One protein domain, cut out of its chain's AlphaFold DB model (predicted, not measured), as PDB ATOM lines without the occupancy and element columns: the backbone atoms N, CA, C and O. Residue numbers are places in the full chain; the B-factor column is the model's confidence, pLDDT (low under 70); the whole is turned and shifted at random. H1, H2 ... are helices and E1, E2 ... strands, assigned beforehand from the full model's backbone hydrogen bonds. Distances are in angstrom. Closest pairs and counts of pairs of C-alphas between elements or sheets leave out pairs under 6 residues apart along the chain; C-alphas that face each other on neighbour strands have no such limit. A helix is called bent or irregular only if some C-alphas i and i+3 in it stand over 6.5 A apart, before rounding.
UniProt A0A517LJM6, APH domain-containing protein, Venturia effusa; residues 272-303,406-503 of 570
ATOM      1  N   ASP A 272       2.067  36.131  11.383       94.12
ATOM      2  CA  ASP A 272       1.688  37.531  11.212       94.12
ATOM      3  C   ASP A 272       2.805  38.352  10.545       94.12
ATOM      4  O   ASP A 272       2.539  39.365   9.895       94.12
ATOM      5  N   LEU A 273       4.066  37.944  10.721       95.88
ATOM      6  CA  LEU A 273       5.227  38.669  10.207       95.88
ATOM      7  C   LEU A 273       5.536  38.349   8.736       95.88
ATOM      8  O   LEU A 273       6.141  39.182   8.063       95.88
ATOM      9  N   TRP A 274       5.153  37.170   8.236       95.75
ATOM     10  CA  TRP A 274       5.656  36.613   6.975       95.75
ATOM     11  C   TRP A 274       5.503  37.543   5.768       95.75
ATOM     12  O   TRP A 274       6.465  37.786   5.037       95.75
ATOM     13  N   ASP A 275       4.307  38.107   5.597       95.31
ATOM     14  CA  ASP A 275       3.969  38.993   4.479       95.31
ATOM     15  C   ASP A 275       4.724  40.331   4.515       95.31
ATOM     16  O   ASP A 275       4.776  41.046   3.515       95.31
ATOM     17  N   GLU A 276       5.282  40.704   5.670       96.75
ATOM     18  CA  GLU A 276       6.075  41.924   5.836       96.75
ATOM     19  C   GLU A 276       7.552  41.711   5.478       96.75
ATOM     20  O   GLU A 276       8.285  42.684   5.289       96.75
ATOM     21  N   LEU A 277       8.003  40.455   5.387       97.88
ATOM     22  CA  LEU A 277       9.399  40.126   5.138       97.88
ATOM     23  C   LEU A 277       9.736  40.232   3.652       97.88
ATOM     24  O   LEU A 277       9.140  39.571   2.798       97.88
ATOM     25  N   ASN A 278      10.780  40.997   3.345       97.88
ATOM     26  CA  ASN A 278      11.417  40.918   2.037       97.88
ATOM     27  C   ASN A 278      12.231  39.618   1.898       97.88
ATOM     28  O   ASN A 278      12.497  38.912   2.872       97.88
ATOM     29  N   HIS A 279      12.684  39.319   0.682       97.88
ATOM     30  CA  HIS A 279      13.426  38.091   0.405       97.88
ATOM     31  C   HIS A 279      14.678  37.900   1.291       97.88
ATOM     32  O   HIS A 279      14.876  36.832   1.869       97.88
ATOM     33  N   GLN A 280      15.497  38.943   1.473       98.50
ATOM     34  CA  GLN A 280      16.698  38.873   2.319       98.50
ATOM     35  C   GLN A 280      16.341  38.583   3.782       98.50
ATOM     36  O   GLN A 280      16.999  37.785   4.448       98.50
ATOM     37  N   GLN A 281      15.257  39.180   4.273       98.62
ATOM     38  CA  GLN A 281      14.729  38.913   5.605       98.62
ATOM     39  C   GLN A 281      14.178  37.489   5.744       98.62
ATOM     40  O   GLN A 281      14.399  36.878   6.788       98.62
ATOM     41  N   LYS A 282      13.538  36.919   4.713       98.50
ATOM     42  CA  LYS A 282      13.106  35.508   4.704       98.50
ATOM     43  C   LYS A 282      14.293  34.546   4.737       98.50
ATOM     44  O   LYS A 282      14.277  33.597   5.515       98.50
ATOM     45  N   MET A 283      15.366  34.818   3.988       98.56
ATOM     46  CA  MET A 283      16.603  34.032   4.104       98.56
ATOM     47  C   MET A 283      17.233  34.165   5.499       98.56
ATOM     48  O   MET A 283      17.665  33.171   6.090       98.56
ATOM     49  N   SER A 284      17.259  35.383   6.057       98.69
ATOM     50  CA  SER A 284      17.722  35.618   7.429       98.69
ATOM     51  C   SER A 284      16.876  34.854   8.444       98.69
ATOM     52  O   SER A 284      17.438  34.294   9.380       98.69
ATOM     53  N   LEU A 285      15.553  34.815   8.279       98.62
ATOM     54  CA  LEU A 285      14.665  34.018   9.118       98.62
ATOM     55  C   LEU A 285      14.974  32.528   8.964       98.62
ATOM     56  O   LEU A 285      15.122  31.846   9.974       98.62
ATOM     57  N   GLY A 286      15.177  32.040   7.737       98.31
ATOM     58  CA  GLY A 286      15.551  30.648   7.504       98.31
ATOM     59  C   GLY A 286      16.851  30.258   8.203       98.31
ATOM     60  O   GLY A 286      16.910  29.226   8.868       98.31
ATOM     61  N   THR A 287      17.846  31.147   8.184       98.62
ATOM     62  CA  THR A 287      19.093  30.979   8.948       98.62
ATOM     63  C   THR A 287      18.817  30.887  10.456       98.62
ATOM     64  O   THR A 287      19.348  30.011  11.134       98.62
ATOM     65  N   GLN A 288      17.976  31.768  11.008       98.50
ATOM     66  CA  GLN A 288      17.667  31.787  12.445       98.50
ATOM     67  C   GLN A 288      16.880  30.551  12.891       98.50
ATOM     68  O   GLN A 288      17.207  29.966  13.919       98.50
ATOM     69  N   VAL A 289      15.903  30.102  12.099       98.31
ATOM     70  CA  VAL A 289      15.184  28.845  12.356       98.31
ATOM     71  C   VAL A 289      16.147  27.659  12.266       98.31
ATOM     72  O   VAL A 289      16.131  26.797  13.137       98.31
ATOM     73  N   GLY A 290      17.074  27.651  11.302       97.88
ATOM     74  CA  GLY A 290      18.139  26.646  11.242       97.88
ATOM     75  C   GLY A 290      18.990  26.631  12.513       97.88
ATOM     76  O   GLY A 290      19.342  25.568  13.018       97.88
ATOM     77  N   LYS A 291      19.251  27.804  13.105       98.06
ATOM     78  CA  LYS A 291      19.949  27.897  14.391       98.06
ATOM     79  C   LYS A 291      19.145  27.260  15.532       98.06
ATOM     80  O   LYS A 291      19.757  26.586  16.352       98.06
ATOM     81  N   VAL A 292      17.821  27.428  15.579       97.88
ATOM     82  CA  VAL A 292      16.963  26.779  16.592       97.88
ATOM     83  C   VAL A 292      17.148  25.261  16.556       97.88
ATOM     84  O   VAL A 292      17.471  24.663  17.579       97.88
ATOM     85  N   PHE A 293      17.062  24.650  15.371       97.38
ATOM     86  CA  PHE A 293      17.287  23.209  15.205       97.38
ATOM     87  C   PHE A 293      18.726  22.794  15.543       97.38
ATOM     88  O   PHE A 293      18.934  21.766  16.182       97.38
ATOM     89  N   CYS A 294      19.721  23.597  15.152       96.69
ATOM     90  CA  CYS A 294      21.124  23.361  15.502       96.69
ATOM     91  C   CYS A 294      21.358  23.399  17.019       96.69
ATOM     92  O   CYS A 294      22.175  22.643  17.537       96.69
ATOM     93  N   ASP A 295      20.669  24.283  17.740       96.75
ATOM     94  CA  ASP A 295      20.773  24.350  19.193       96.75
ATOM     95  C   ASP A 295      20.097  23.133  19.834       96.75
ATOM     96  O   ASP A 295      20.716  22.473  20.663       96.75
ATOM     97  N   MET A 296      18.883  22.773  19.394       95.38
ATOM     98  CA  MET A 296      18.169  21.581  19.873       95.38
ATOM     99  C   MET A 296      18.967  20.290  19.638       95.38
ATOM    100  O   MET A 296      19.026  19.438  20.523       95.38
ATOM    101  N   SER A 297      19.640  20.152  18.491       93.69
ATOM    102  CA  SER A 297      20.399  18.941  18.147       93.69
ATOM    103  C   SER A 297      21.660  18.718  18.986       93.69
ATOM    104  O   SER A 297      22.213  17.620  18.991       93.69
ATOM    105  N   ARG A 298      22.104  19.723  19.751       93.50
ATOM    106  CA  ARG A 298      23.225  19.587  20.699       93.50
ATOM    107  C   ARG A 298      22.835  18.856  21.980       93.50
ATOM    108  O   ARG A 298      23.725  18.442  22.725       93.50
ATOM    109  N   HIS A 299      21.536  18.690  22.228       91.94
ATOM    110  CA  HIS A 299      20.995  18.058  23.425       91.94
ATOM    111  C   HIS A 299      20.425  16.694  23.066       91.94
ATOM    112  O   HIS A 299      19.416  16.591  22.370       91.94
ATOM    113  N   SER A 300      21.093  15.644  23.544       91.00
ATOM    114  CA  SER A 300      20.663  14.265  23.329       91.00
ATOM    115  C   SER A 300      20.517  13.515  24.644       91.00
ATOM    116  O   SER A 300      21.217  13.796  25.619       91.00
ATOM    117  N   TYR A 301      19.616  12.544  24.637       90.00
ATOM    118  CA  TYR A 301      19.198  11.757  25.781       90.00
ATOM    119  C   TYR A 301      19.324  10.265  25.458       90.00
ATOM    120  O   TYR A 301      19.162   9.870  24.300       90.00
ATOM    121  N   PRO A 302      19.593   9.419  26.466       88.19
ATOM    122  CA  PRO A 302      19.759   7.981  26.269       88.19
ATOM    123  C   PRO A 302      18.429   7.212  26.190       88.19
ATOM    124  O   PRO A 302      18.446   5.991  26.042       88.19
ATOM    125  N   VAL A 303      17.293   7.897  26.357       87.88
ATOM    126  CA  VAL A 303      15.946   7.315  26.417       87.88
ATOM    127  C   VAL A 303      14.939   8.238  25.722       87.88
ATOM    128  O   VAL A 303      15.106   9.456  25.819       87.88
ATOM    129  N   VAL A 406      15.425  16.377  21.744       93.75
ATOM    130  CA  VAL A 406      14.219  17.158  22.025       93.75
ATOM    131  C   VAL A 406      13.469  17.403  20.722       93.75
ATOM    132  O   VAL A 406      14.014  17.981  19.783       93.75
ATOM    133  N   ALA A 407      12.216  16.983  20.686       94.31
ATOM    134  CA  ALA A 407      11.269  17.217  19.617       94.31
ATOM    135  C   ALA A 407      10.195  18.168  20.142       94.31
ATOM    136  O   ALA A 407       9.475  17.827  21.075       94.31
ATOM    137  N   HIS A 408      10.073  19.361  19.559       95.06
ATOM    138  CA  HIS A 408       9.015  20.300  19.946       95.06
ATOM    139  C   HIS A 408       7.630  19.827  19.471       95.06
ATOM    140  O   HIS A 408       6.626  20.179  20.080       95.06
ATOM    141  N   ASN A 409       7.567  19.044  18.386       92.06
ATOM    142  CA  ASN A 409       6.344  18.493  17.779       92.06
ATOM    143  C   ASN A 409       5.321  19.513  17.242       92.06
ATOM    144  O   ASN A 409       4.299  19.111  16.704       92.06
ATOM    145  N   ASP A 410       5.599  20.815  17.338       91.75
ATOM    146  CA  ASP A 410       4.680  21.878  16.902       91.75
ATOM    147  C   ASP A 410       5.451  23.131  16.436       91.75
ATOM    148  O   ASP A 410       5.146  24.269  16.798       91.75
ATOM    149  N   ILE A 411       6.528  22.931  15.661       92.62
ATOM    150  CA  ILE A 411       7.328  24.029  15.083       92.62
ATOM    151  C   ILE A 411       6.583  24.616  13.885       92.62
ATOM    152  O   ILE A 411       6.913  24.387  12.718       92.62
ATOM    153  N   HIS A 412       5.553  25.388  14.193       92.50
ATOM    154  CA  HIS A 412       4.753  26.145  13.243       92.50
ATOM    155  C   HIS A 412       5.061  27.644  13.327       92.50
ATOM    156  O   HIS A 412       5.542  28.126  14.355       92.50
ATOM    157  N   PRO A 413       4.793  28.408  12.258       94.81
ATOM    158  CA  PRO A 413       5.102  29.837  12.202       94.81
ATOM    159  C   PRO A 413       4.455  30.642  13.343       94.81
ATOM    160  O   PRO A 413       5.112  31.511  13.919       94.81
ATOM    161  N   ARG A 414       3.231  30.300  13.772       93.69
ATOM    162  CA  ARG A 414       2.587  30.864  14.979       93.69
ATOM    163  C   ARG A 414       3.377  30.694  16.288       93.69
ATOM    164  O   ARG A 414       3.183  31.491  17.204       93.69
ATOM    165  N   ASN A 415       4.268  29.705  16.367       96.56
ATOM    166  CA  ASN A 415       5.045  29.373  17.567       96.56
ATOM    167  C   ASN A 415       6.476  29.926  17.548       96.56
ATOM    168  O   ASN A 415       7.211  29.782  18.525       96.56
ATOM    169  N   ILE A 416       6.885  30.581  16.459       98.00
ATOM    170  CA  ILE A 416       8.198  31.218  16.348       98.00
ATOM    171  C   ILE A 416       8.027  32.724  16.474       98.00
ATOM    172  O   ILE A 416       7.383  33.359  15.645       98.00
ATOM    173  N   MET A 417       8.627  33.311  17.506       98.25
ATOM    174  CA  MET A 417       8.591  34.750  17.744       98.25
ATOM    175  C   MET A 417       9.806  35.408  17.103       98.25
ATOM    176  O   MET A 417      10.942  34.977  17.309       98.25
ATOM    177  N   ALA A 418       9.578  36.474  16.340       98.50
ATOM    178  CA  ALA A 418      10.635  37.184  15.642       98.50
ATOM    179  C   ALA A 418      10.410  38.701  15.584       98.50
ATOM    180  O   ALA A 418       9.319  39.226  15.833       98.50
ATOM    181  N   ARG A 419      11.469  39.440  15.242       98.00
ATOM    182  CA  ARG A 419      11.401  40.872  14.929       98.00
ATOM    183  C   ARG A 419      12.344  41.249  13.795       98.00
ATOM    184  O   ARG A 419      13.452  40.722  13.682       98.00
ATOM    185  N   ILE A 420      11.913  42.213  12.987       98.38
ATOM    186  CA  ILE A 420      12.752  42.839  11.965       98.38
ATOM    187  C   ILE A 420      13.746  43.767  12.663       98.38
ATOM    188  O   ILE A 420      13.354  44.666  13.408       98.38
ATOM    189  N   ILE A 421      15.033  43.547  12.416       98.25
ATOM    190  CA  ILE A 421      16.113  44.397  12.930       98.25
ATOM    191  C   ILE A 421      16.465  45.478  11.912       98.25
ATOM    192  O   ILE A 421      16.689  46.628  12.281       98.25
ATOM    193  N   ASN A 422      16.527  45.101  10.634       97.81
ATOM    194  CA  ASN A 422      16.773  45.990   9.501       97.81
ATOM    195  C   ASN A 422      16.357  45.298   8.188       97.81
ATOM    196  O   ASN A 422      15.828  44.184   8.207       97.81
ATOM    197  N   ASP A 423      16.638  45.933   7.051       97.56
ATOM    198  CA  ASP A 423      16.239  45.480   5.709       97.56
ATOM    199  C   ASP A 423      16.813  44.116   5.289       97.56
ATOM    200  O   ASP A 423      16.375  43.550   4.290       97.56
ATOM    201  N   HIS A 424      17.763  43.557   6.042       97.69
ATOM    202  CA  HIS A 424      18.410  42.281   5.727       97.69
ATOM    203  C   HIS A 424      18.391  41.280   6.882       97.69
ATOM    204  O   HIS A 424      18.856  40.156   6.712       97.69
ATOM    205  N   LYS A 425      17.902  41.670   8.065       97.75
ATOM    206  CA  LYS A 425      18.041  40.865   9.278       97.75
ATOM    207  C   LYS A 425      16.733  40.735  10.037       97.75
ATOM    208  O   LYS A 425      16.132  41.727  10.457       97.75
ATOM    209  N   VAL A 426      16.393  39.483  10.306       98.19
ATOM    210  CA  VAL A 426      15.373  39.066  11.264       98.19
ATOM    211  C   VAL A 426      16.068  38.401  12.451       98.19
ATOM    212  O   VAL A 426      17.076  37.704  12.310       98.19
ATOM    213  N   GLU A 427      15.553  38.652  13.645       98.44
ATOM    214  CA  GLU A 427      15.963  37.973  14.870       98.44
ATOM    215  C   GLU A 427      14.801  37.127  15.372       98.44
ATOM    216  O   GLU A 427      13.734  37.677  15.642       98.44
ATOM    217  N   VAL A 428      15.016  35.814  15.491       98.62
ATOM    218  CA  VAL A 428      14.134  34.937  16.270       98.62
ATOM    219  C   VAL A 428      14.443  35.195  17.736       98.62
ATOM    220  O   VAL A 428      15.578  35.036  18.174       98.62
ATOM    221  N   THR A 429      13.446  35.654  18.475       98.50
ATOM    222  CA  THR A 429      13.562  36.041  19.883       98.50
ATOM    223  C   THR A 429      13.182  34.902  20.819       98.50
ATOM    224  O   THR A 429      13.639  34.868  21.961       98.50
ATOM    225  N   GLY A 430      12.364  33.961  20.350       98.31
ATOM    226  CA  GLY A 430      11.978  32.800  21.131       98.31
ATOM    227  C   GLY A 430      11.049  31.841  20.408       98.31
ATOM    228  O   GLY A 430      10.527  32.143  19.333       98.31
ATOM    229  N   VAL A 431      10.855  30.689  21.036       98.31
ATOM    230  CA  VAL A 431       9.983  29.601  20.593       98.31
ATOM    231  C   VAL A 431       8.978  29.341  21.708       98.31
ATOM    232  O   VAL A 431       9.365  29.234  22.873       98.31
ATOM    233  N   VAL A 432       7.693  29.289  21.373       96.88
ATOM    234  CA  VAL A 432       6.594  29.141  22.339       96.88
ATOM    235  C   VAL A 432       5.795  27.869  22.075       96.88
ATOM    236  O   VAL A 432       5.926  27.269  21.020       96.88
ATOM    237  N   ASP A 433       4.925  27.515  23.021       94.12
ATOM    238  CA  ASP A 433       4.010  26.368  22.925       94.12
ATOM    239  C   ASP A 433       4.710  24.998  22.924       94.12
ATOM    240  O   ASP A 433       4.462  24.117  22.106       94.12
ATOM    241  N   TRP A 434       5.582  24.808  23.916       94.75
ATOM    242  CA  TRP A 434       6.324  23.566  24.136       94.75
ATOM    243  C   TRP A 434       5.488  22.440  24.771       94.75
ATOM    244  O   TRP A 434       6.045  21.415  25.145       94.75
ATOM    245  N   ASP A 435       4.170  22.600  24.908       89.50
ATOM    246  CA  ASP A 435       3.302  21.670  25.651       89.50
ATOM    247  C   ASP A 435       3.319  20.238  25.081       89.50
ATOM    248  O   ASP A 435       3.074  19.283  25.812       89.50
ATOM    249  N   CYS A 436       3.636  20.085  23.791       89.31
ATOM    250  CA  CYS A 436       3.735  18.796  23.102       89.31
ATOM    251  C   CYS A 436       5.174  18.262  23.009       89.31
ATOM    252  O   CYS A 436       5.422  17.312  22.260       89.31
ATOM    253  N   ALA A 437       6.142  18.877  23.695       93.25
ATOM    254  CA  ALA A 437       7.540  18.513  23.532       93.25
ATOM    255  C   ALA A 437       7.851  17.124  24.111       93.25
ATOM    256  O   ALA A 437       7.466  16.771  25.225       93.25
ATOM    257  N   THR A 438       8.612  16.342  23.354       93.06
ATOM    258  CA  THR A 438       9.012  14.975  23.709       93.06
ATOM    259  C   THR A 438      10.494  14.763  23.442       93.06
ATOM    260  O   THR A 438      11.176  15.611  22.869       93.06
ATOM    261  N   ILE A 439      10.999  13.609  23.854       93.25
ATOM    262  CA  ILE A 439      12.315  13.096  23.517       93.25
ATOM    263  C   ILE A 439      12.126  11.965  22.502       93.25
ATOM    264  O   ILE A 439      11.525  10.933  22.812       93.25
ATOM    265  N   ALA A 440      12.609  12.163  21.278       93.06
ATOM    266  CA  ALA A 440      12.312  11.299  20.136       93.06
ATOM    267  C   ALA A 440      13.553  11.040  19.256       93.06
ATOM    268  O   ALA A 440      14.557  11.746  19.379       93.06
ATOM    269  N   PRO A 441      13.534  10.031  18.366       92.94
ATOM    270  CA  PRO A 441      14.627   9.793  17.424       92.94
ATOM    271  C   PRO A 441      14.884  11.013  16.531       92.94
ATOM    272  O   PRO A 441      13.964  11.786  16.266       92.94
ATOM    273  N   ALA A 442      16.107  11.162  16.012       92.25
ATOM    274  CA  ALA A 442      16.501  12.310  15.181       92.25
ATOM    275  C   ALA A 442      15.531  12.571  14.016       92.25
ATOM    276  O   ALA A 442      15.127  13.709  13.784       92.25
ATOM    277  N   VAL A 443      15.094  11.509  13.332       91.12
ATOM    278  CA  VAL A 443      14.155  11.596  12.205       91.12
ATOM    279  C   VAL A 443      12.811  12.231  12.585       91.12
ATOM    280  O   VAL A 443      12.201  12.925  11.768       91.12
ATOM    281  N   VAL A 444      12.386  12.059  13.839       92.00
ATOM    282  CA  VAL A 444      11.171  12.650  14.415       92.00
ATOM    283  C   VAL A 444      11.447  14.060  14.927       92.00
ATOM    284  O   VAL A 444      10.756  14.998  14.541       92.00
ATOM    285  N   ALA A 445      12.490  14.224  15.742       93.44
ATOM    286  CA  ALA A 445      12.831  15.498  16.369       93.44
ATOM    287  C   ALA A 445      13.181  16.602  15.362       93.44
ATOM    288  O   ALA A 445      12.915  17.778  15.606       93.44
ATOM    289  N   PHE A 446      13.749  16.226  14.217       92.50
ATOM    290  CA  PHE A 446      14.219  17.146  13.184       92.50
ATOM    291  C   PHE A 446      13.297  17.170  11.964       92.50
ATOM    292  O   PHE A 446      13.751  17.171  10.817       92.50
ATOM    293  N   GLN A 447      11.981  17.193  12.201       89.94
ATOM    294  CA  GLN A 447      11.013  17.445  11.139       89.94
ATOM    295  C   GLN A 447      11.288  18.813  10.483       89.94
ATOM    296  O   GLN A 447      11.384  19.821  11.185       89.94
ATOM    297  N   PRO A 448      11.421  18.881   9.146       87.25
ATOM    298  CA  PRO A 448      11.715  20.132   8.464       87.25
ATOM    299  C   PRO A 448      10.586  21.155   8.659       87.25
ATOM    300  O   PRO A 448       9.416  20.805   8.471       87.25
ATOM    301  N   PRO A 449      10.904  22.433   8.936       91.88
ATOM    302  CA  PRO A 449       9.919  23.508   9.027       91.88
ATOM    303  C   PRO A 449       9.493  23.956   7.620       91.88
ATOM    304  O   PRO A 449       9.800  25.054   7.181       91.88
ATOM    305  N   TRP A 450       8.814  23.087   6.877       88.00
ATOM    306  CA  TRP A 450       8.473  23.271   5.458       88.00
ATOM    307  C   TRP A 450       7.716  24.570   5.151       88.00
ATOM    308  O   TRP A 450       7.919  25.164   4.093       88.00
ATOM    309  N   TRP A 451       6.903  25.054   6.091       91.19
ATOM    310  CA  TRP A 451       6.228  26.353   6.014       91.19
ATOM    311  C   TRP A 451       7.199  27.508   5.726       91.19
ATOM    312  O   TRP A 451       6.810  28.501   5.125       91.19
ATOM    313  N   LEU A 452       8.475  27.367   6.090       93.50
ATOM    314  CA  LEU A 452       9.520  28.365   5.889       93.50
ATOM    315  C   LEU A 452       9.866  28.585   4.409       93.50
ATOM    316  O   LEU A 452      10.346  29.649   4.044       93.50
ATOM    317  N   TRP A 453       9.651  27.608   3.534       92.81
ATOM    318  CA  TRP A 453       9.902  27.753   2.093       92.81
ATOM    319  C   TRP A 453       8.732  27.266   1.234       92.81
ATOM    320  O   TRP A 453       8.861  27.184   0.021       92.81
ATOM    321  N   LYS A 454       7.588  26.946   1.844       90.00
ATOM    322  CA  LYS A 454       6.310  26.633   1.187       90.00
ATOM    323  C   LYS A 454       5.140  27.303   1.916       90.00
ATOM    324  O   LYS A 454       4.084  26.707   2.084       90.00
ATOM    325  N   HIS A 455       5.332  28.540   2.365       87.19
ATOM    326  CA  HIS A 455       4.368  29.249   3.209       87.19
ATOM    327  C   HIS A 455       2.976  29.382   2.573       87.19
ATOM    328  O   HIS A 455       1.970  29.111   3.218       87.19
ATOM    329  N   ASP A 456       2.892  29.738   1.291       85.12
ATOM    330  CA  ASP A 456       1.590  29.915   0.633       85.12
ATOM    331  C   ASP A 456       0.826  28.585   0.531       85.12
ATOM    332  O   ASP A 456      -0.378  28.529   0.785       85.12
ATOM    333  N   GLN A 457       1.545  27.495   0.243       82.50
ATOM    334  CA  GLN A 457       0.973  26.149   0.232       82.50
ATOM    335  C   GLN A 457       0.579  25.694   1.641       82.50
ATOM    336  O   GLN A 457      -0.486  25.110   1.801       82.50
ATOM    337  N   TYR A 458       1.386  26.012   2.661       82.50
ATOM    338  CA  TYR A 458       1.060  25.748   4.066       82.50
ATOM    339  C   TYR A 458      -0.319  26.284   4.418       82.50
ATOM    340  O   TYR A 458      -1.147  25.546   4.941       82.50
ATOM    341  N   TYR A 459      -0.606  27.530   4.049       76.44
ATOM    342  CA  TYR A 459      -1.914  28.128   4.286       76.44
ATOM    343  C   TYR A 459      -3.030  27.519   3.436       76.44
ATOM    344  O   TYR A 459      -4.148  27.372   3.927       76.44
ATOM    345  N   ALA A 460      -2.754  27.157   2.182       77.62
ATOM    346  CA  ALA A 460      -3.736  26.481   1.340       77.62
ATOM    347  C   ALA A 460      -4.146  25.122   1.935       77.62
ATOM    348  O   ALA A 460      -5.337  24.833   2.043       77.62
ATOM    349  N   ASP A 461      -3.174  24.336   2.401       73.06
ATOM    350  CA  ASP A 461      -3.413  23.045   3.055       73.06
ATOM    351  C   ASP A 461      -4.103  23.214   4.408       73.06
ATOM    352  O   ASP A 461      -4.975  22.415   4.760       73.06
ATOM    353  N   LEU A 462      -3.740  24.277   5.139       69.94
ATOM    354  CA  LEU A 462      -4.354  24.648   6.407       69.94
ATOM    355  C   LEU A 462      -5.872  24.832   6.216       69.94
ATOM    356  O   LEU A 462      -6.703  24.248   6.908       69.94
ATOM    357  N   VAL A 463      -6.242  25.622   5.211       64.62
ATOM    358  CA  VAL A 463      -7.643  25.902   4.887       64.62
ATOM    359  C   VAL A 463      -8.347  24.674   4.299       64.62
ATOM    360  O   VAL A 463      -9.526  24.466   4.572       64.62
ATOM    361  N   GLY A 464      -7.637  23.853   3.521       57.81
ATOM    362  CA  GLY A 464      -8.173  22.651   2.877       57.81
ATOM    363  C   GLY A 464      -8.319  21.427   3.784       57.81
ATOM    364  O   GLY A 464      -8.827  20.409   3.325       57.81
ATOM    365  N   GLY A 465      -7.867  21.487   5.043       55.22
ATOM    366  CA  GLY A 465      -7.907  20.348   5.971       55.22
ATOM    367  C   GLY A 465      -6.945  19.210   5.608       55.22
ATOM    368  O   GLY A 465      -7.059  18.117   6.147       55.22
ATOM    369  N   SER A 466      -5.980  19.462   4.720       52.94
ATOM    370  CA  SER A 466      -5.047  18.460   4.190       52.94
ATOM    371  C   SER A 466      -3.657  18.557   4.833       52.94
ATOM    372  O   SER A 466      -2.651  18.279   4.182       52.94
ATOM    373  N   LEU A 467      -3.568  18.943   6.113       53.06
ATOM    374  CA  LEU A 467      -2.292  18.922   6.850       53.06
ATOM    375  C   LEU A 467      -1.750  17.502   7.109       53.06
ATOM    376  O   LEU A 467      -0.652  17.352   7.647       53.06
ATOM    377  N   GLY A 468      -2.500  16.461   6.734       47.75
ATOM    378  CA  GLY A 468      -2.074  15.069   6.813       47.75
ATOM    379  C   GLY A 468      -0.978  14.772   5.796       47.75
ATOM    380  O   GLY A 468      -1.252  14.669   4.610       47.75
ATOM    381  N   ILE A 469       0.249  14.641   6.297       52.81
ATOM    382  CA  ILE A 469       1.468  14.171   5.626       52.81
ATOM    383  C   ILE A 469       1.766  14.796   4.250       52.81
ATOM    384  O   ILE A 469       1.197  14.467   3.215       52.81
ATOM    385  N   ILE A 470       2.783  15.651   4.227       54.97
ATOM    386  CA  ILE A 470       3.336  16.212   2.993       54.97
ATOM    387  C   ILE A 470       4.046  15.118   2.205       54.97
ATOM    388  O   ILE A 470       5.094  14.628   2.621       54.97
ATOM    389  N   GLU A 471       3.492  14.797   1.040       59.72
ATOM    390  CA  GLU A 471       4.087  13.845   0.107       59.72
ATOM    391  C   GLU A 471       5.465  14.317  -0.412       59.72
ATOM    392  O   GLU A 471       5.659  15.514  -0.670       59.72
ATOM    393  N   PRO A 472       6.423  13.392  -0.621       57.44
ATOM    394  CA  PRO A 472       7.749  13.674  -1.180       57.44
ATOM    395  C   PRO A 472       7.740  14.435  -2.517       57.44
ATOM    396  O   PRO A 472       8.651  15.213  -2.800       57.44
ATOM    397  N   ASP A 473       6.685  14.298  -3.318       60.25
ATOM    398  CA  ASP A 473       6.557  14.994  -4.606       60.25
ATOM    399  C   ASP A 473       6.487  16.522  -4.445       60.25
ATOM    400  O   ASP A 473       6.854  17.284  -5.345       60.25
ATOM    401  N   ARG A 474       6.125  17.008  -3.250       63.03
ATOM    402  CA  ARG A 474       6.112  18.442  -2.924       63.03
ATOM    403  C   ARG A 474       7.515  19.062  -2.863       63.03
ATOM    404  O   ARG A 474       7.639  20.290  -2.880       63.03
ATOM    405  N   TYR A 475       8.573  18.247  -2.841       59.59
ATOM    406  CA  TYR A 475       9.963  18.706  -2.902       59.59
ATOM    407  C   TYR A 475      10.432  19.032  -4.330       59.59
ATOM    408  O   TYR A 475      11.394  19.788  -4.487       59.59
ATOM    409  N   ALA A 476       9.761  18.515  -5.368       63.66
ATOM    410  CA  ALA A 476      10.233  18.612  -6.751       63.66
ATOM    411  C   ALA A 476      10.051  20.011  -7.381       63.66
ATOM    412  O   ALA A 476      10.772  20.369  -8.312       63.66
ATOM    413  N   ALA A 477       9.148  20.845  -6.851       80.12
ATOM    414  CA  ALA A 477       8.771  22.129  -7.451       80.12
ATOM    415  C   ALA A 477       9.074  23.345  -6.552       80.12
ATOM    416  O   ALA A 477       8.187  24.149  -6.263       80.12
ATOM    417  N   LEU A 478      10.315  23.492  -6.072       87.56
ATOM    418  CA  LEU A 478      10.737  24.719  -5.375       87.56
ATOM    419  C   LEU A 478      11.099  25.832  -6.368       87.56
ATOM    420  O   LEU A 478      11.897  25.618  -7.288       87.56
ATOM    421  N   THR A 479      10.574  27.037  -6.146       92.38
ATOM    422  CA  THR A 479      11.028  28.243  -6.852       92.38
ATOM    423  C   THR A 479      12.472  28.577  -6.464       92.38
ATOM    424  O   THR A 479      13.005  28.078  -5.471       92.38
ATOM    425  N   THR A 480      13.134  29.446  -7.233       95.00
ATOM    426  CA  THR A 480      14.486  29.921  -6.892       95.00
ATOM    427  C   THR A 480      14.532  30.553  -5.500       95.00
ATOM    428  O   THR A 480      15.464  30.290  -4.745       95.00
ATOM    429  N   GLU A 481      13.504  31.328  -5.145       95.50
ATOM    430  CA  GLU A 481      13.409  31.988  -3.844       95.50
ATOM    431  C   GLU A 481      13.339  30.967  -2.700       95.50
ATOM    432  O   GLU A 481      14.087  31.038  -1.725       95.50
ATOM    433  N   GLU A 482      12.472  29.968  -2.850       94.75
ATOM    434  CA  GLU A 482      12.260  28.912  -1.861       94.75
ATOM    435  C   GLU A 482      13.515  28.047  -1.682       94.75
ATOM    436  O   GLU A 482      13.881  27.710  -0.555       94.75
ATOM    437  N   LYS A 483      14.231  27.749  -2.778       93.94
ATOM    438  CA  LYS A 483      15.531  27.056  -2.734       93.94
ATOM    439  C   LYS A 483      16.561  27.842  -1.928       93.94
ATOM    440  O   LYS A 483      17.291  27.245  -1.144       93.94
ATOM    441  N   GLN A 484      16.613  29.163  -2.088       97.38
ATOM    442  CA  GLN A 484      17.545  30.019  -1.347       97.38
ATOM    443  C   GLN A 484      17.216  30.062   0.149       97.38
ATOM    444  O   GLN A 484      18.119  29.946   0.978       97.38
ATOM    445  N   ILE A 485      15.933  30.171   0.509       97.56
ATOM    446  CA  ILE A 485      15.500  30.153   1.914       97.56
ATOM    447  C   ILE A 485      15.812  28.795   2.558       97.56
ATOM    448  O   ILE A 485      16.378  28.748   3.653       97.56
ATOM    449  N   ARG A 486      15.505  27.694   1.862       95.19
ATOM    450  CA  ARG A 486      15.835  26.334   2.307       95.19
ATOM    451  C   ARG A 486      17.341  26.151   2.489       95.19
ATOM    452  O   ARG A 486      17.762  25.696   3.546       95.19
ATOM    453  N   ALA A 487      18.151  26.567   1.518       96.00
ATOM    454  CA  ALA A 487      19.606  26.478   1.613       96.00
ATOM    455  C   ALA A 487      20.156  27.272   2.812       96.00
ATOM    456  O   ALA A 487      21.053  26.798   3.506       96.00
ATOM    457  N   ALA A 488      19.592  28.451   3.106       98.06
ATOM    458  CA  ALA A 488      19.967  29.244   4.277       98.06
ATOM    459  C   ALA A 488      19.642  28.531   5.605       98.06
ATOM    460  O   ALA A 488      20.441  28.574   6.542       98.06
ATOM    461  N   PHE A 489      18.494  27.850   5.680       97.81
ATOM    462  CA  PHE A 489      18.144  26.990   6.812       97.81
ATOM    463  C   PHE A 489      19.114  25.814   6.945       97.81
ATOM    464  O   PHE A 489      19.715  25.634   8.005       97.81
ATOM    465  N   GLU A 490      19.306  25.046   5.872       96.06
ATOM    466  CA  GLU A 490      20.108  23.820   5.882       96.06
ATOM    467  C   GLU A 490      21.568  24.100   6.252       96.06
ATOM    468  O   GLU A 490      22.137  23.422   7.112       96.06
ATOM    469  N   ALA A 491      22.150  25.162   5.684       97.25
ATOM    470  CA  ALA A 491      23.512  25.589   5.987       97.25
ATOM    471  C   ALA A 491      23.719  25.895   7.478       97.25
ATOM    472  O   ALA A 491      24.809  25.676   8.009       97.25
ATOM    473  N   ARG A 492      22.686  26.400   8.170       97.81
ATOM    474  CA  ARG A 492      22.776  26.739   9.594       97.81
ATOM    475  C   ARG A 492      22.371  25.598  10.522       97.81
ATOM    476  O   ARG A 492      22.956  25.485  11.596       97.81
ATOM    477  N   ALA A 493      21.404  24.778  10.125       96.69
ATOM    478  CA  ALA A 493      20.933  23.627  10.889       96.69
ATOM    479  C   ALA A 493      22.014  22.547  11.043       96.69
ATOM    480  O   ALA A 493      22.150  21.947  12.111       96.69
ATOM    481  N   GLY A 494      22.831  22.366  10.003       95.19
ATOM    482  CA  GLY A 494      23.927  21.407   9.991       95.19
ATOM    483  C   GLY A 494      23.483  19.982   9.661       95.19
ATOM    484  O   GLY A 494      22.302  19.641   9.692       95.19
ATOM    485  N   PHE A 495      24.471  19.143   9.344       91.88
ATOM    486  CA  PHE A 495      24.269  17.820   8.744       91.88
ATOM    487  C   PHE A 495      23.356  16.880   9.548       91.88
ATOM    488  O   PHE A 495      22.520  16.196   8.966       91.88
ATOM    489  N   GLU A 496      23.482  16.864  10.880       88.31
ATOM    490  CA  GLU A 496      22.684  15.973  11.741       88.31
ATOM    491  C   GLU A 496      21.178  16.254  11.628       88.31
ATOM    492  O   GLU A 496      20.371  15.330  11.674       88.31
ATOM    493  N   VAL A 497      20.802  17.520  11.428       91.94
ATOM    494  CA  VAL A 497      19.410  17.926  11.210       91.94
ATOM    495  C   VAL A 497      19.020  17.671   9.754       91.94
ATOM    496  O   VAL A 497      17.996  17.049   9.480       91.94
ATOM    497  N   THR A 498      19.835  18.134   8.803       91.81
ATOM    498  CA  THR A 498      19.449  18.200   7.385       91.81
ATOM    499  C   THR A 498      19.404  16.853   6.680       91.81
ATOM    500  O   THR A 498      18.673  16.713   5.702       91.81
ATOM    501  N   ARG A 499      20.091  15.823   7.182       87.88
ATOM    502  CA  ARG A 499      19.966  14.478   6.603       87.88
ATOM    503  C   ARG A 499      18.532  13.926   6.668       87.88
ATOM    504  O   ARG A 499      18.165  13.112   5.835       87.88
ATOM    505  N   HIS A 500      17.709  14.406   7.607       84.75
ATOM    506  CA  HIS A 500      16.319  13.968   7.793       84.75
ATOM    507  C   HIS A 500      15.278  14.896   7.141       84.75
ATOM    508  O   HIS A 500      14.079  14.606   7.152       84.75
ATOM    509  N   THR A 501      15.685  16.048   6.599       79.12
ATOM    510  CA  THR A 501      14.740  17.067   6.098       79.12
ATOM    511  C   THR A 501      14.231  16.777   4.693       79.12
ATOM    512  O   THR A 501      13.168  17.269   4.309       79.12
ATOM    513  N   SER A 502      14.992  15.997   3.930       73.44
ATOM    514  CA  SER A 502      14.832  15.857   2.478       73.44
ATOM    515  C   SER A 502      14.611  14.421   2.028       73.44
ATOM    516  O   SER A 502      14.365  14.191   0.849       73.44
ATOM    517  N   ASP A 503      14.732  13.472   2.949       78.81
ATOM    518  CA  ASP A 503      14.607  12.055   2.663       78.81
ATOM    519  C   ASP A 503      13.120  11.631   2.693       78.81
ATOM    520  O   ASP A 503      12.462  11.778   3.730       78.81
TER     521      ASP A 503
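Overview. This is residues 272 to 303 and 406 to 503 of the 570 residues of the protein "APH domain-containing protein" of Venturia effusa (UniProt A0A517LJM6). A long helix, H2, runs through the core, with the hairpin of strands E1 and E2 packed along one side and helix H6 along the opposite side, making three layers. The short H3 and H7 are near each other toward the last residues of H2, while H4 and H5 lie away from H2 and touch no helix. The printed part has 130 residues with seven named helices and three named strands, in the order H1 H2 E1 E2 E3 H3 H4 H5 H6 H7; the sheet is E1 - E2, antiparallel, and the class is mixed. It is compact, with a radius of gyration of the C-alphas of 14.3 A and spans of 42 by 32 by 27 A.

Arrangement. Start at H1, residues 272 to 276, which is irregular, with C-alphas 272 and 275 7.3 A apart. It is close to but not clearly touching H2, residues 279 to 296; their closest C-alphas, Trp 274 and Lys 282, are 7.9 A apart. Past the cut, E1, residues 416 to 422, and E2, residues 425 to 431, form an antiparallel hairpin at 157 degrees; look for N 417 and O 430, and N 427 and O 419, each pair 2.9 A apart and within hydrogen-bond range. The closest C-alphas of H2 and E2, Gln 281 and Lys 425, are 5.3 A apart. E3, residues 438 to 440, pairs with no named strand, but residues 406 to 407 pair with its residues 438 to 439, antiparallel. H3, residues 442 to 445, is close to but not clearly touching H7, residues 495 to 498, with C-alphas 442 and 497 closest at 7.5 A. H4, residues 455 to 464, and H5, residues 472 to 475, are apart. H6, residues 480 to 493, touches H2, the same way at a shallow tilt of 28 degrees, closest at the C-alphas of Gly 290 and Ala 493, 4.1 A. In H2 and H4 every O i to N i+4 pair is within hydrogen-bond range; in H6 it is 9 of 10, in H1 0 of 1, with 1 of 2 O i to N i+3 pairs, and H3, H5 and H7 are too short for an O i to N i+4 pair.

Along the chain. Find C-alpha 279 at (13.426, 38.091, 0.405); from there H2 runs 26.0 A to C-alpha 296 at (18.169, 21.581, 19.873). E1 measures 18.4 A, E2 17.9 A and H4 14.2 A. H6 runs 19.9 A to C-alpha 493 at (20.933, 23.627, 10.889).

Size, cuts and confidence. The C-alphas farthest apart, Val 303 and Asp 423, are 43.4 A from each other. Residues 304 to 405 are not printed, and C-alphas 303 and 406 are 10.9 A apart across that cut. Of the links printed whole, none is long. The mean pLDDT of the printed part is 89.3; look at residues 462 to 476 for values under 70.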